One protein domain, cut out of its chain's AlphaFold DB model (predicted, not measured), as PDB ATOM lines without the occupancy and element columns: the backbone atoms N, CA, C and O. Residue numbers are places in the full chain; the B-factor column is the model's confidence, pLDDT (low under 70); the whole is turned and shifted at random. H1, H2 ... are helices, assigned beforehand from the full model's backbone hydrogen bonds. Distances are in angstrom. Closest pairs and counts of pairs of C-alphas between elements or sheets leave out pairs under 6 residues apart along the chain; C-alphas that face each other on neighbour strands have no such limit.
ATOM      1  N   TYR A  77      42.553 -25.394   4.704       97.06
ATOM      2  CA  TYR A  77      41.960 -24.488   5.680       97.06
ATOM      3  C   TYR A  77      43.047 -23.782   6.490       97.06
ATOM      4  O   TYR A  77      43.834 -24.406   7.206       97.06
ATOM      5  N   THR A  78      43.068 -22.454   6.427       95.62
ATOM      6  CA  THR A  78      44.014 -21.638   7.200       95.62
ATOM      7  C   THR A  78      43.313 -20.526   7.976       95.62
ATOM      8  O   THR A  78      42.283 -20.003   7.551       95.62
ATOM      9  N   ILE A  79      43.894 -20.127   9.114       95.25
ATOM     10  CA  ILE A  79      43.397 -18.993   9.915       95.25
ATOM     11  C   ILE A  79      43.488 -17.690   9.108       95.25
ATOM     12  O   ILE A  79      42.573 -16.870   9.142       95.25
ATOM     13  N   THR A  80      44.571 -17.502   8.350       95.31
ATOM     14  CA  THR A  80      44.756 -16.315   7.506       95.31
ATOM     15  C   THR A  80      43.766 -16.290   6.344       95.31
ATOM     16  O   THR A  80      43.167 -15.249   6.096       95.31
ATOM     17  N   GLY A  81      43.532 -17.425   5.674       96.62
ATOM     18  CA  GLY A  81      42.506 -17.538   4.634       96.62
ATOM     19  C   GLY A  81      41.114 -17.201   5.167       96.62
ATOM     20  O   GLY A  81      40.391 -16.421   4.551       96.62
ATOM     21  N   LEU A  82      40.792 -17.675   6.375       97.25
ATOM     22  CA  LEU A  82      39.547 -17.329   7.052       97.25
ATOM     23  C   LEU A  82      39.449 -15.820   7.326       97.25
ATOM     24  O   LEU A  82      38.420 -15.207   7.053       97.25
ATOM     25  N   ALA A  83      40.516 -15.198   7.835       96.75
ATOM     26  CA  ALA A  83      40.542 -13.756   8.083       96.75
ATOM     27  C   ALA A  83      40.335 -12.944   6.791       96.75
ATOM     28  O   ALA A  83      39.562 -11.983   6.788       96.75
ATOM     29  N   LEU A  84      40.965 -13.361   5.688       96.81
ATOM     30  CA  LEU A  84      40.802 -12.739   4.374       96.81
ATOM     31  C   LEU A  84      39.364 -12.864   3.861       96.81
ATOM     32  O   LEU A  84      38.768 -11.858   3.478       96.81
ATOM     33  N   ALA A  85      38.772 -14.061   3.926       95.94
ATOM     34  CA  ALA A  85      37.387 -14.293   3.508       95.94
ATOM     35  C   ALA A  85      36.378 -13.470   4.328       95.94
ATOM     36  O   ALA A  85      35.360 -13.000   3.820       95.94
ATOM     37  N   LEU A  86      36.690 -13.237   5.603       95.44
ATOM     38  CA  LEU A  86      35.911 -12.396   6.505       95.44
ATOM     39  C   LEU A  86      36.195 -10.886   6.356       95.44
ATOM     40  O   LEU A  86      35.578 -10.081   7.061       95.44
ATOM     41  N   ASN A  87      37.096 -10.493   5.449       95.00
ATOM     42  CA  ASN A  87      37.586  -9.125   5.257       95.00
ATOM     43  C   ASN A  87      38.025  -8.470   6.582       95.00
ATOM     44  O   ASN A  87      37.550  -7.395   6.989       95.00
ATOM     45  N   THR A  88      38.884  -9.190   7.301       93.62
ATOM     46  CA  THR A  88      39.378  -8.834   8.629       93.62
ATOM     47  C   THR A  88      40.835  -9.274   8.814       93.62
ATOM     48  O   THR A  88      41.497  -9.682   7.865       93.62
ATOM     49  N   SER A  89      41.353  -9.168  10.036       93.62
ATOM     50  CA  SER A  89      42.712  -9.580  10.400       93.62
ATOM     51  C   SER A  89      42.710 -10.700  11.443       93.62
ATOM     52  O   SER A  89      41.707 -10.907  12.135       93.62
ATOM     53  N   ARG A  90      43.844 -11.397  11.608       92.00
ATOM     54  CA  ARG A  90      44.007 -12.447  12.631       92.00
ATOM     55  C   ARG A  90      43.747 -11.908  14.039       92.00
ATOM     56  O   ARG A  90      43.062 -12.558  14.816       92.00
ATOM     57  N   GLU A  91      44.229 -10.710  14.344       92.31
ATOM     58  CA  GLU A  91      44.050 -10.040  15.642       92.31
ATOM     59  C   GLU A  91      42.567  -9.829  15.941       92.31
ATOM     60  O   GLU A  91      42.121  -9.970  17.073       92.31
ATOM     61  N   THR A  92      41.782  -9.539  14.901       91.94
ATOM     62  CA  THR A  92      40.333  -9.405  15.042       91.94
ATOM     63  C   THR A  92      39.682 -10.745  15.365       91.94
ATOM     64  O   THR A  92      38.769 -10.786  16.176       91.94
ATOM     65  N   LEU A  93      40.144 -11.848  14.770       93.44
ATOM     66  CA  LEU A  93      39.624 -13.172  15.122       93.44
ATOM     67  C   LEU A  93      39.966 -13.539  16.573       93.44
ATOM     68  O   LEU A  93      39.095 -14.043  17.273       93.44
ATOM     69  N   LEU A  94      41.181 -13.228  17.038       93.00
ATOM     70  CA  LEU A  94      41.602 -13.458  18.428       93.00
ATOM     71  C   LEU A  94      40.780 -12.633  19.430       93.00
ATOM     72  O   LEU A  94      40.390 -13.132  20.481       93.00
ATOM     73  N   ASP A  95      40.468 -11.382  19.092       92.38
ATOM     74  CA  ASP A  95      39.591 -10.530  19.900       92.38
ATOM     75  C   ASP A  95      38.184 -11.139  20.047       92.38
ATOM     76  O   ASP A  95      37.634 -11.171  21.145       92.38
ATOM     77  N   TYR A  96      37.624 -11.706  18.976       93.31
ATOM     78  CA  TYR A  96      36.335 -12.407  19.035       93.31
ATOM     79  C   TYR A  96      36.434 -13.725  19.814       93.31
ATOM     80  O   TYR A  96      35.554 -14.033  20.613       93.31
ATOM     81  N   GLU A  97      37.517 -14.482  19.627       94.69
ATOM     82  CA  GLU A  97      37.801 -15.728  20.351       94.69
ATOM     83  C   GLU A  97      37.899 -15.529  21.870       94.69
ATOM     84  O   GLU A  97      37.511 -16.419  22.627       94.69
ATOM     85  N   SER A  98      38.384 -14.365  22.315       93.50
ATOM     86  CA  SER A  98      38.586 -14.055  23.736       93.50
ATOM     87  C   SER A  98      37.301 -14.040  24.574       93.50
ATOM     88  O   SER A  98      37.373 -14.119  25.796       93.50
ATOM     89  N   GLY A  99      36.129 -13.928  23.939       90.00
ATOM     90  CA  GLY A  99      34.848 -13.759  24.632       90.00
ATOM     91  C   GLY A  99      34.514 -12.310  24.977       90.00
ATOM     92  O   GLY A  99      33.388 -12.029  25.368       90.00
ATOM     93  N   ASN A 100      35.420 -11.354  24.731       87.50
ATOM     94  CA  ASN A 100      35.156  -9.923  24.939       87.50
ATOM     95  C   ASN A 100      33.982  -9.379  24.104       87.50
ATOM     96  O   ASN A 100      33.507  -8.272  24.349       87.50
ATOM     97  N   ARG A 101      33.559 -10.118  23.070       86.00
ATOM     98  CA  ARG A 101      32.446  -9.763  22.176       86.00
ATOM     99  C   ARG A 101      31.154 -10.509  22.484       86.00
ATOM    100  O   ARG A 101      30.143 -10.229  21.844       86.00
ATOM    101  N   ASP A 102      31.194 -11.450  23.416       90.44
ATOM    102  CA  ASP A 102      30.017 -12.202  23.822       90.44
ATOM    103  C   ASP A 102      29.220 -11.399  24.842       90.44
ATOM    104  O   ASP A 102      29.793 -10.686  25.667       90.44
ATOM    105  N   LYS A 103      27.896 -11.545  24.795       86.56
ATOM    106  CA  LYS A 103      27.038 -11.043  25.863       86.56
ATOM    107  C   LYS A 103      27.316 -11.825  27.144       86.56
ATOM    108  O   LYS A 103      27.425 -13.056  27.111       86.56
ATOM    109  N   LYS A 104      27.405 -11.109  28.255       88.38
ATOM    110  CA  LYS A 104      27.544 -11.645  29.608       88.38
ATOM    111  C   LYS A 104      26.184 -11.759  30.280       88.38
ATOM    112  O   LYS A 104      25.227 -11.152  29.824       88.38
ATOM    113  N   GLU A 105      26.106 -12.542  31.351       87.19
ATOM    114  CA  GLU A 105      24.854 -12.806  32.083       87.19
ATOM    115  C   GLU A 105      24.147 -11.531  32.563       87.19
ATOM    116  O   GLU A 105      22.923 -11.496  32.643       87.19
ATOM    117  N   ASP A 106      24.916 -10.483  32.854       89.44
ATOM    118  CA  ASP A 106      24.447  -9.169  33.283       89.44
ATOM    119  C   ASP A 106      24.052  -8.228  32.126       89.44
ATOM    120  O   ASP A 106      23.474  -7.169  32.375       89.44
ATOM    121  N   ASP A 107      24.314  -8.601  30.869       86.12
ATOM    122  CA  ASP A 107      23.979  -7.787  29.699       86.12
ATOM    123  C   ASP A 107      22.500  -7.913  29.296       86.12
ATOM    124  O   ASP A 107      21.891  -8.986  29.296       86.12
ATOM    125  N   GLU A 108      21.925  -6.806  28.824       84.94
ATOM    126  CA  GLU A 108      20.554  -6.786  28.319       84.94
ATOM    127  C   GLU A 108      20.368  -7.721  27.105       84.94
ATOM    128  O   GLU A 108      21.077  -7.670  26.084       84.94
ATOM    129  N   GLY A 109      19.366  -8.597  27.207       81.88
ATOM    130  CA  GLY A 109      19.087  -9.621  26.204       81.88
ATOM    131  C   GLY A 109      20.202 -10.661  26.089       81.88
ATOM    132  O   GLY A 109      20.470 -11.127  24.975       81.88
ATOM    133  N   TYR A 110      20.907 -10.944  27.190       85.88
ATOM    134  CA  TYR A 110      21.647 -12.186  27.361       85.88
ATOM    135  C   TYR A 110      20.694 -13.376  27.298       85.88
ATOM    136  O   TYR A 110      19.601 -13.353  27.863       85.88
ATOM    137  N   ASP A 111      21.138 -14.411  26.606       83.12
ATOM    138  CA  ASP A 111      20.453 -15.684  26.504       83.12
ATOM    139  C   ASP A 111      21.545 -16.768  26.509       83.12
ATOM    140  O   ASP A 111      22.429 -16.729  25.642       83.12
ATOM    141  N   PRO A 112      21.548 -17.686  27.494       84.38
ATOM    142  CA  PRO A 112      22.569 -18.723  27.601       84.38
ATOM    143  C   PRO A 112      22.538 -19.718  26.433       84.38
ATOM    144  O   PRO A 112      23.570 -20.322  26.134       84.38
ATOM    145  N   ASP A 113      21.398 -19.860  25.752       84.75
ATOM    146  CA  ASP A 113      21.215 -20.786  24.634       84.75
ATOM    147  C   ASP A 113      21.599 -20.152  23.284       84.75
ATOM    148  O   ASP A 113      21.711 -20.838  22.259       84.75
ATOM    149  N   VAL A 114      21.852 -18.838  23.254       83.50
ATOM    150  CA  VAL A 114      22.302 -18.143  22.046       83.50
ATOM    151  C   VAL A 114      23.790 -18.388  21.809       83.50
ATOM    152  O   VAL A 114      24.648 -18.183  22.666       83.50
ATOM    153  N   ALA A 115      24.106 -18.785  20.575       85.94
ATOM    154  CA  ALA A 115      25.478 -18.990  20.136       85.94
ATOM    155  C   ALA A 115      26.333 -17.735  20.362       85.94
ATOM    156  O   ALA A 115      25.924 -16.622  20.032       85.94
ATOM    157  N   LYS A 116      27.553 -17.946  20.857       93.88
ATOM    158  CA  LYS A 116      28.543 -16.905  21.137       93.88
ATOM    159  C   LYS A 116      29.474 -16.663  19.949       93.88
ATOM    160  O   LYS A 116      29.732 -17.559  19.133       93.88
ATOM    161  N   PHE A 117      30.006 -15.446  19.849       94.31
ATOM    162  CA  PHE A 117      31.049 -15.122  18.881       94.31
ATOM    163  C   PHE A 117      32.312 -15.935  19.164       94.31
ATOM    164  O   PHE A 117      32.889 -16.488  18.224       94.31
ATOM    165  N   SER A 118      32.710 -16.058  20.434       95.50
ATOM    166  CA  SER A 118      33.915 -16.812  20.797       95.50
ATOM    167  C   SER A 118      33.821 -18.280  20.396       95.50
ATOM    168  O   SER A 118      34.723 -18.786  19.732       95.50
ATOM    169  N   ASP A 119      32.706 -18.943  20.703       96.19
ATOM    170  CA  ASP A 119      32.484 -20.350  20.358       96.19
ATOM    171  C   ASP A 119      32.472 -20.569  18.845       96.19
ATOM    172  O   ASP A 119      33.026 -21.546  18.336       96.19
ATOM    173  N   THR A 120      31.917 -19.611  18.101       96.06
ATOM    174  CA  THR A 120      31.919 -19.629  16.637       96.06
ATOM    175  C   THR A 120      33.342 -19.559  16.067       96.06
ATOM    176  O   THR A 120      33.676 -20.326  15.161       96.06
ATOM    177  N   ILE A 121      34.211 -18.700  16.616       96.62
ATOM    178  CA  ILE A 121      35.623 -18.630  16.204       96.62
ATOM    179  C   ILE A 121      36.404 -19.873  16.641       96.62
ATOM    180  O   ILE A 121      37.152 -20.425  15.832       96.62
ATOM    181  N   LYS A 122      36.217 -20.355  17.876       96.44
ATOM    182  CA  LYS A 122      36.873 -21.574  18.383       96.44
ATOM    183  C   LYS A 122      36.541 -22.780  17.510       96.44
ATOM    184  O   LYS A 122      37.441 -23.505  17.099       96.44
ATOM    185  N   ARG A 123      35.270 -22.941  17.131       97.19
ATOM    186  CA  ARG A 123      34.828 -23.992  16.205       97.19
ATOM    187  C   ARG A 123      35.490 -23.872  14.830       97.19
ATOM    188  O   ARG A 123      35.892 -24.883  14.260       97.19
ATOM    189  N   ALA A 124      35.621 -22.659  14.293       97.38
ATOM    190  CA  ALA A 124      36.305 -22.448  13.019       97.38
ATOM    191  C   ALA A 124      37.803 -22.790  13.105       97.38
ATOM    192  O   ALA A 124      38.330 -23.464  12.221       97.38
ATOM    193  N   LYS A 125      38.481 -22.384  14.187       96.31
ATOM    194  CA  LYS A 125      39.888 -22.738  14.434       96.31
ATOM    195  C   LYS A 125      40.079 -24.242  14.596       96.31
ATOM    196  O   LYS A 125      41.020 -24.769  14.018       96.31
ATOM    197  N   LEU A 126      39.167 -24.927  15.284       97.44
ATOM    198  CA  LEU A 126      39.197 -26.383  15.423       97.44
ATOM    199  C   LEU A 126      39.093 -27.086  14.062       97.44
ATOM    200  O   LEU A 126      39.803 -28.053  13.814       97.44
ATOM    201  N   ARG A 127      38.271 -26.573  13.136       97.50
ATOM    202  CA  ARG A 127      38.201 -27.112  11.767       97.50
ATOM    203  C   ARG A 127      39.517 -26.910  11.004       97.50
ATOM    204  O   ARG A 127      39.954 -27.807  10.289       97.50
ATOM    205  N   CYS A 128      40.181 -25.765  11.179       97.50
ATOM    206  CA  CYS A 128      41.526 -25.546  10.636       97.50
ATOM    207  C   CYS A 128      42.569 -26.482  11.275       97.50
ATOM    208  O   CYS A 128      43.443 -26.981  10.569       97.50
ATOM    209  N   GLU A 129      42.491 -26.728  12.585       97.62
ATOM    210  CA  GLU A 129      43.367 -27.669  13.295       97.62
ATOM    211  C   GLU A 129      43.197 -29.088  12.759       97.62
ATOM    212  O   GLU A 129      44.176 -29.692  12.331       97.62
ATOM    213  N   GLN A 130      41.951 -29.559  12.659       97.94
ATOM    214  CA  GLN A 130      41.601 -30.864  12.102       97.94
ATOM    215  C   GLN A 130      42.180 -31.056  10.696       97.94
ATOM    216  O   GLN A 130      42.697 -32.123  10.382       97.94
ATOM    217  N   PHE A 131      42.127 -30.032   9.839       97.44
ATOM    218  CA  PHE A 131      42.740 -30.117   8.514       97.44
ATOM    219  C   PHE A 131      44.261 -30.312   8.597       97.44
ATOM    220  O   PHE A 131      44.822 -31.136   7.881       97.44
ATOM    221  N   ASN A 132      44.944 -29.585   9.488       97.62
ATOM    222  CA  ASN A 132      46.385 -29.767   9.687       97.62
ATOM    223  C   ASN A 132      46.699 -31.162  10.247       97.62
ATOM    224  O   ASN A 132      47.661 -31.784   9.802       97.62
ATOM    225  N   GLU A 133      45.873 -31.669  11.161       97.62
ATOM    226  CA  GLU A 133      45.969 -33.034  11.675       97.62
ATOM    227  C   GLU A 133      45.803 -34.070  10.553       97.62
ATOM    228  O   GLU A 133      46.636 -34.958  10.412       97.62
ATOM    229  N   GLN A 134      44.802 -33.927   9.681       97.06
ATOM    230  CA  GLN A 134      44.616 -34.819   8.530       97.06
ATOM    231  C   GLN A 134      45.822 -34.810   7.587       97.06
ATOM    232  O   GLN A 134      46.247 -35.854   7.091       97.06
ATOM    233  N   MET A 135      46.423 -33.639   7.372       96.25
ATOM    234  CA  MET A 135      47.614 -33.506   6.538       96.25
ATOM    235  C   MET A 135      48.848 -34.219   7.117       96.25
ATOM    236  O   MET A 135      49.798 -34.453   6.367       96.25
ATOM    237  N   LEU A 136      48.843 -34.622   8.396       96.75
ATOM    238  CA  LEU A 136      49.884 -35.490   8.961       96.75
ATOM    239  C   LEU A 136      49.935 -36.866   8.284       96.75
ATOM    240  O   LEU A 136      50.999 -37.476   8.243       96.75
ATOM    241  N   PHE A 137      48.816 -37.330   7.723       96.56
ATOM    242  CA  PHE A 137      48.723 -38.600   6.996       96.56
ATOM    243  C   PHE A 137      49.053 -38.465   5.501       96.56
ATOM    244  O   PHE A 137      49.001 -39.447   4.761       96.56
ATOM    245  N   SER A 138      49.377 -37.255   5.036       94.81
ATOM    246  CA  SER A 138      49.812 -37.016   3.659       94.81
ATOM    247  C   SER A 138      51.295 -37.357   3.463       94.81
ATOM    248  O   SER A 138      52.051 -37.521   4.418       94.81
ATOM    249  N   SER A 139      51.752 -37.389   2.211       95.81
ATOM    250  CA  SER A 139      53.176 -37.548   1.881       95.81
ATOM    251  C   SER A 139      54.044 -36.332   2.244       95.81
ATOM    252  O   SER A 139      55.268 -36.421   2.171       95.81
ATOM    253  N   THR A 140      53.444 -35.193   2.624       94.31
ATOM    254  CA  THR A 140      54.152 -33.924   2.891       94.31
ATOM    255  C   THR A 140      53.720 -33.263   4.217       94.31
ATOM    256  O   THR A 140      53.276 -32.114   4.237       94.31
ATOM    257  N   PRO A 141      53.882 -33.938   5.372       95.88
ATOM    258  CA  PRO A 141      53.322 -33.483   6.649       95.88
ATOM    259  C   PRO A 141      54.103 -32.337   7.319       95.88
ATOM    260  O   PRO A 141      53.614 -31.739   8.276       95.88
ATOM    261  N   THR A 142      55.311 -32.004   6.849       96.75
ATOM    262  CA  THR A 142      56.241 -31.070   7.517       96.75
ATOM    263  C   THR A 142      55.629 -29.699   7.809       96.75
ATOM    264  O   THR A 142      55.800 -29.168   8.908       96.75
ATOM    265  N   GLY A 143      54.888 -29.131   6.851       94.88
ATOM    266  CA  GLY A 143      54.219 -27.840   7.035       94.88
ATOM    267  C   GLY A 143      53.149 -27.895   8.128       94.88
ATOM    268  O   GLY A 143      53.065 -26.994   8.964       94.88
ATOM    269  N   SER A 144      52.390 -28.988   8.174       96.75
ATOM    270  CA  SER A 144      51.352 -29.216   9.180       96.75
ATOM    271  C   SER A 144      51.940 -29.433  10.567       96.75
ATOM    272  O   SER A 144      51.469 -28.820  11.519       96.75
ATOM    273  N   ILE A 145      53.024 -30.208  10.686       97.00
ATOM    274  CA  ILE A 145      53.756 -30.394  11.950       97.00
ATOM    275  C   ILE A 145      54.238 -29.041  12.486       97.00
ATOM    276  O   ILE A 145      54.039 -28.727  13.660       97.00
ATOM    277  N   PHE A 146      54.845 -28.217  11.626       96.75
ATOM    278  CA  PHE A 146      55.279 -26.873  12.000       96.75
ATOM    279  C   PHE A 146      54.099 -26.017  12.483       96.75
ATOM    280  O   PHE A 146      54.205 -25.340  13.506       96.75
ATOM    281  N   ASN A 147      52.963 -26.066  11.787       95.50
ATOM    282  CA  ASN A 147      51.781 -25.292  12.147       95.50
ATOM    283  C   ASN A 147      51.160 -25.743  13.481       95.50
ATOM    284  O   ASN A 147      50.916 -24.908  14.351       95.50
ATOM    285  N   LEU A 148      50.969 -27.051  13.673       96.75
ATOM    286  CA  LEU A 148      50.419 -27.640  14.899       96.75
ATOM    287  C   LEU A 148      51.261 -27.274  16.128       96.75
ATOM    288  O   LEU A 148      50.719 -26.858  17.152       96.75
ATOM    289  N   LYS A 149      52.592 -27.310  16.006       96.06
ATOM    290  CA  LYS A 149      53.499 -26.904  17.089       96.06
ATOM    291  C   LYS A 149      53.416 -25.411  17.402       96.06
ATOM    292  O   LYS A 149      53.260 -25.028  18.558       96.06
ATOM    293  N   ASN A 150      53.503 -24.557  16.380       93.12
ATOM    294  CA  ASN A 150      53.637 -23.110  16.581       93.12
ATOM    295  C   ASN A 150      52.308 -22.388  16.849       93.12
ATOM    296  O   ASN A 150      52.305 -21.367  17.531       93.12
ATOM    297  N   ASN A 151      51.186 -22.874  16.308       90.94
ATOM    298  CA  ASN A 151      49.893 -22.186  16.400       90.94
ATOM    299  C   ASN A 151      48.839 -22.932  17.225       90.94
ATOM    300  O   ASN A 151      47.895 -22.284  17.675       90.94
ATOM    301  N   TYR A 152      48.996 -24.244  17.434       93.88
ATOM    302  CA  TYR A 152      48.050 -25.071  18.199       93.88
ATOM    303  C   TYR A 152      48.672 -25.687  19.464       93.88
ATOM    304  O   TYR A 152      48.004 -26.388  20.213       93.88
ATOM    305  N   GLY A 153      49.944 -25.389  19.750       94.75
ATOM    306  CA  GLY A 153      50.595 -25.766  21.007       94.75
ATOM    307  C   GLY A 153      50.939 -27.250  21.134       94.75
ATOM    308  O   GLY A 153      51.225 -27.702  22.245       94.75
ATOM    309  N   TRP A 154      50.942 -28.002  20.029       96.50
ATOM    310  CA  TRP A 154      51.369 -29.400  20.029       96.50
ATOM    311  C   TRP A 154      52.846 -29.499  20.420       96.50
ATOM    312  O   TRP A 154      53.673 -28.675  20.023       96.50
ATOM    313  N   LYS A 155      53.190 -30.517  21.209       95.38
ATOM    314  CA  LYS A 155      54.554 -30.753  21.690       95.38
ATOM    315  C   LYS A 155      54.936 -32.199  21.442       95.38
ATOM    316  O   LYS A 155      54.137 -33.096  21.699       95.38
ATOM    317  N   ASP A 156      56.166 -32.408  20.989       93.50
ATOM    318  CA  ASP A 156      56.716 -33.755  20.922       93.50
ATOM    319  C   ASP A 156      56.935 -34.265  22.345       93.50
ATOM    320  O   ASP A 156      57.450 -33.548  23.211       93.50
TER     321      ASP A 156
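Overview. This is residues 77 to 156 of the 195 residues of an uncharacterized protein of Mycolicibacterium moriokaense (UniProt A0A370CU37). One long helix, H3, makes the backbone of an elongated shape; H4 folds back along its last part as a helical hairpin, and H2 packs steeply across its first part, with H1 turned off from H2 at nearly a right angle. The long loop of residues 98 to 116 reaches beyond the first end of H3 and makes one end of the longest axis. The printed part has 80 residues with four named helices, in the order H1, H2, H3, H4, and no named strand; the class is all helix, with 45 residues in the helices. The whole is loose, with a radius of gyration of the C-alphas of 15.4 A, and spans 52 by 26 by 17 A.

Arrangement. Start with H1, residues 79 to 85, and go on to H2, residues 90 to 97: they touch, about perpendicular at 82 degrees, and their closest C-alphas are those of Ala 83 and Arg 90, 5.9 A apart. Look next at H3, residues 117 to 135. H1 is close to H3 but not clearly touching; their closest C-alphas, of Ile 79 and Lys 125, are 6.8 A apart. H2 touches H3, which meets it with residues 117 to 122 alone, at a steep tilt of 60 degrees, opposite ways; the closest C-alphas are those of Glu 97 and Ser 118, 4.1 A apart. Then find H4, residues 142 to 152, which forms a helical hairpin with H3: they touch at a shallow tilt of 25 degrees, opposite ways, with H3 taking part through residues 129 to 135 alone. Their closest C-alphas, of Asn 132 and Ser 144, are 5.0 A apart. H4 is apart from H1 and from H2. The helix packing is mostly crossed, but only just: of three touching pairs, one is at a shallow tilt. In H1, H2, H3 and H4 every backbone O i to N i+4 pair is within hydrogen-bond range.

Along the chain. Find C-alpha 79 at (43.397, -18.993, 9.915), where H1 begins; it runs 10.0 A to Ala 85. H2 runs 10.4 A from Arg 90 to Glu 97. From C-alpha 117 at (31.049, -15.122, 18.881), H3 runs 27.7 A to Met 135. H4 runs 14.7 A from Thr 142 and ends at C-alpha 152, at (48.050, -25.071, 18.199).

Size, cuts and confidence. The two C-alphas farthest apart in the domain, those of Glu 108 and Ser 139, are 52.1 A from each other. The link from H1 to H2 is tight, that from H3 to H4 is short, and that from H2 to H3 is long, with 19 residues. The printed part has no cut. Its mean pLDDT is 93.5, and no printed residue is under 70.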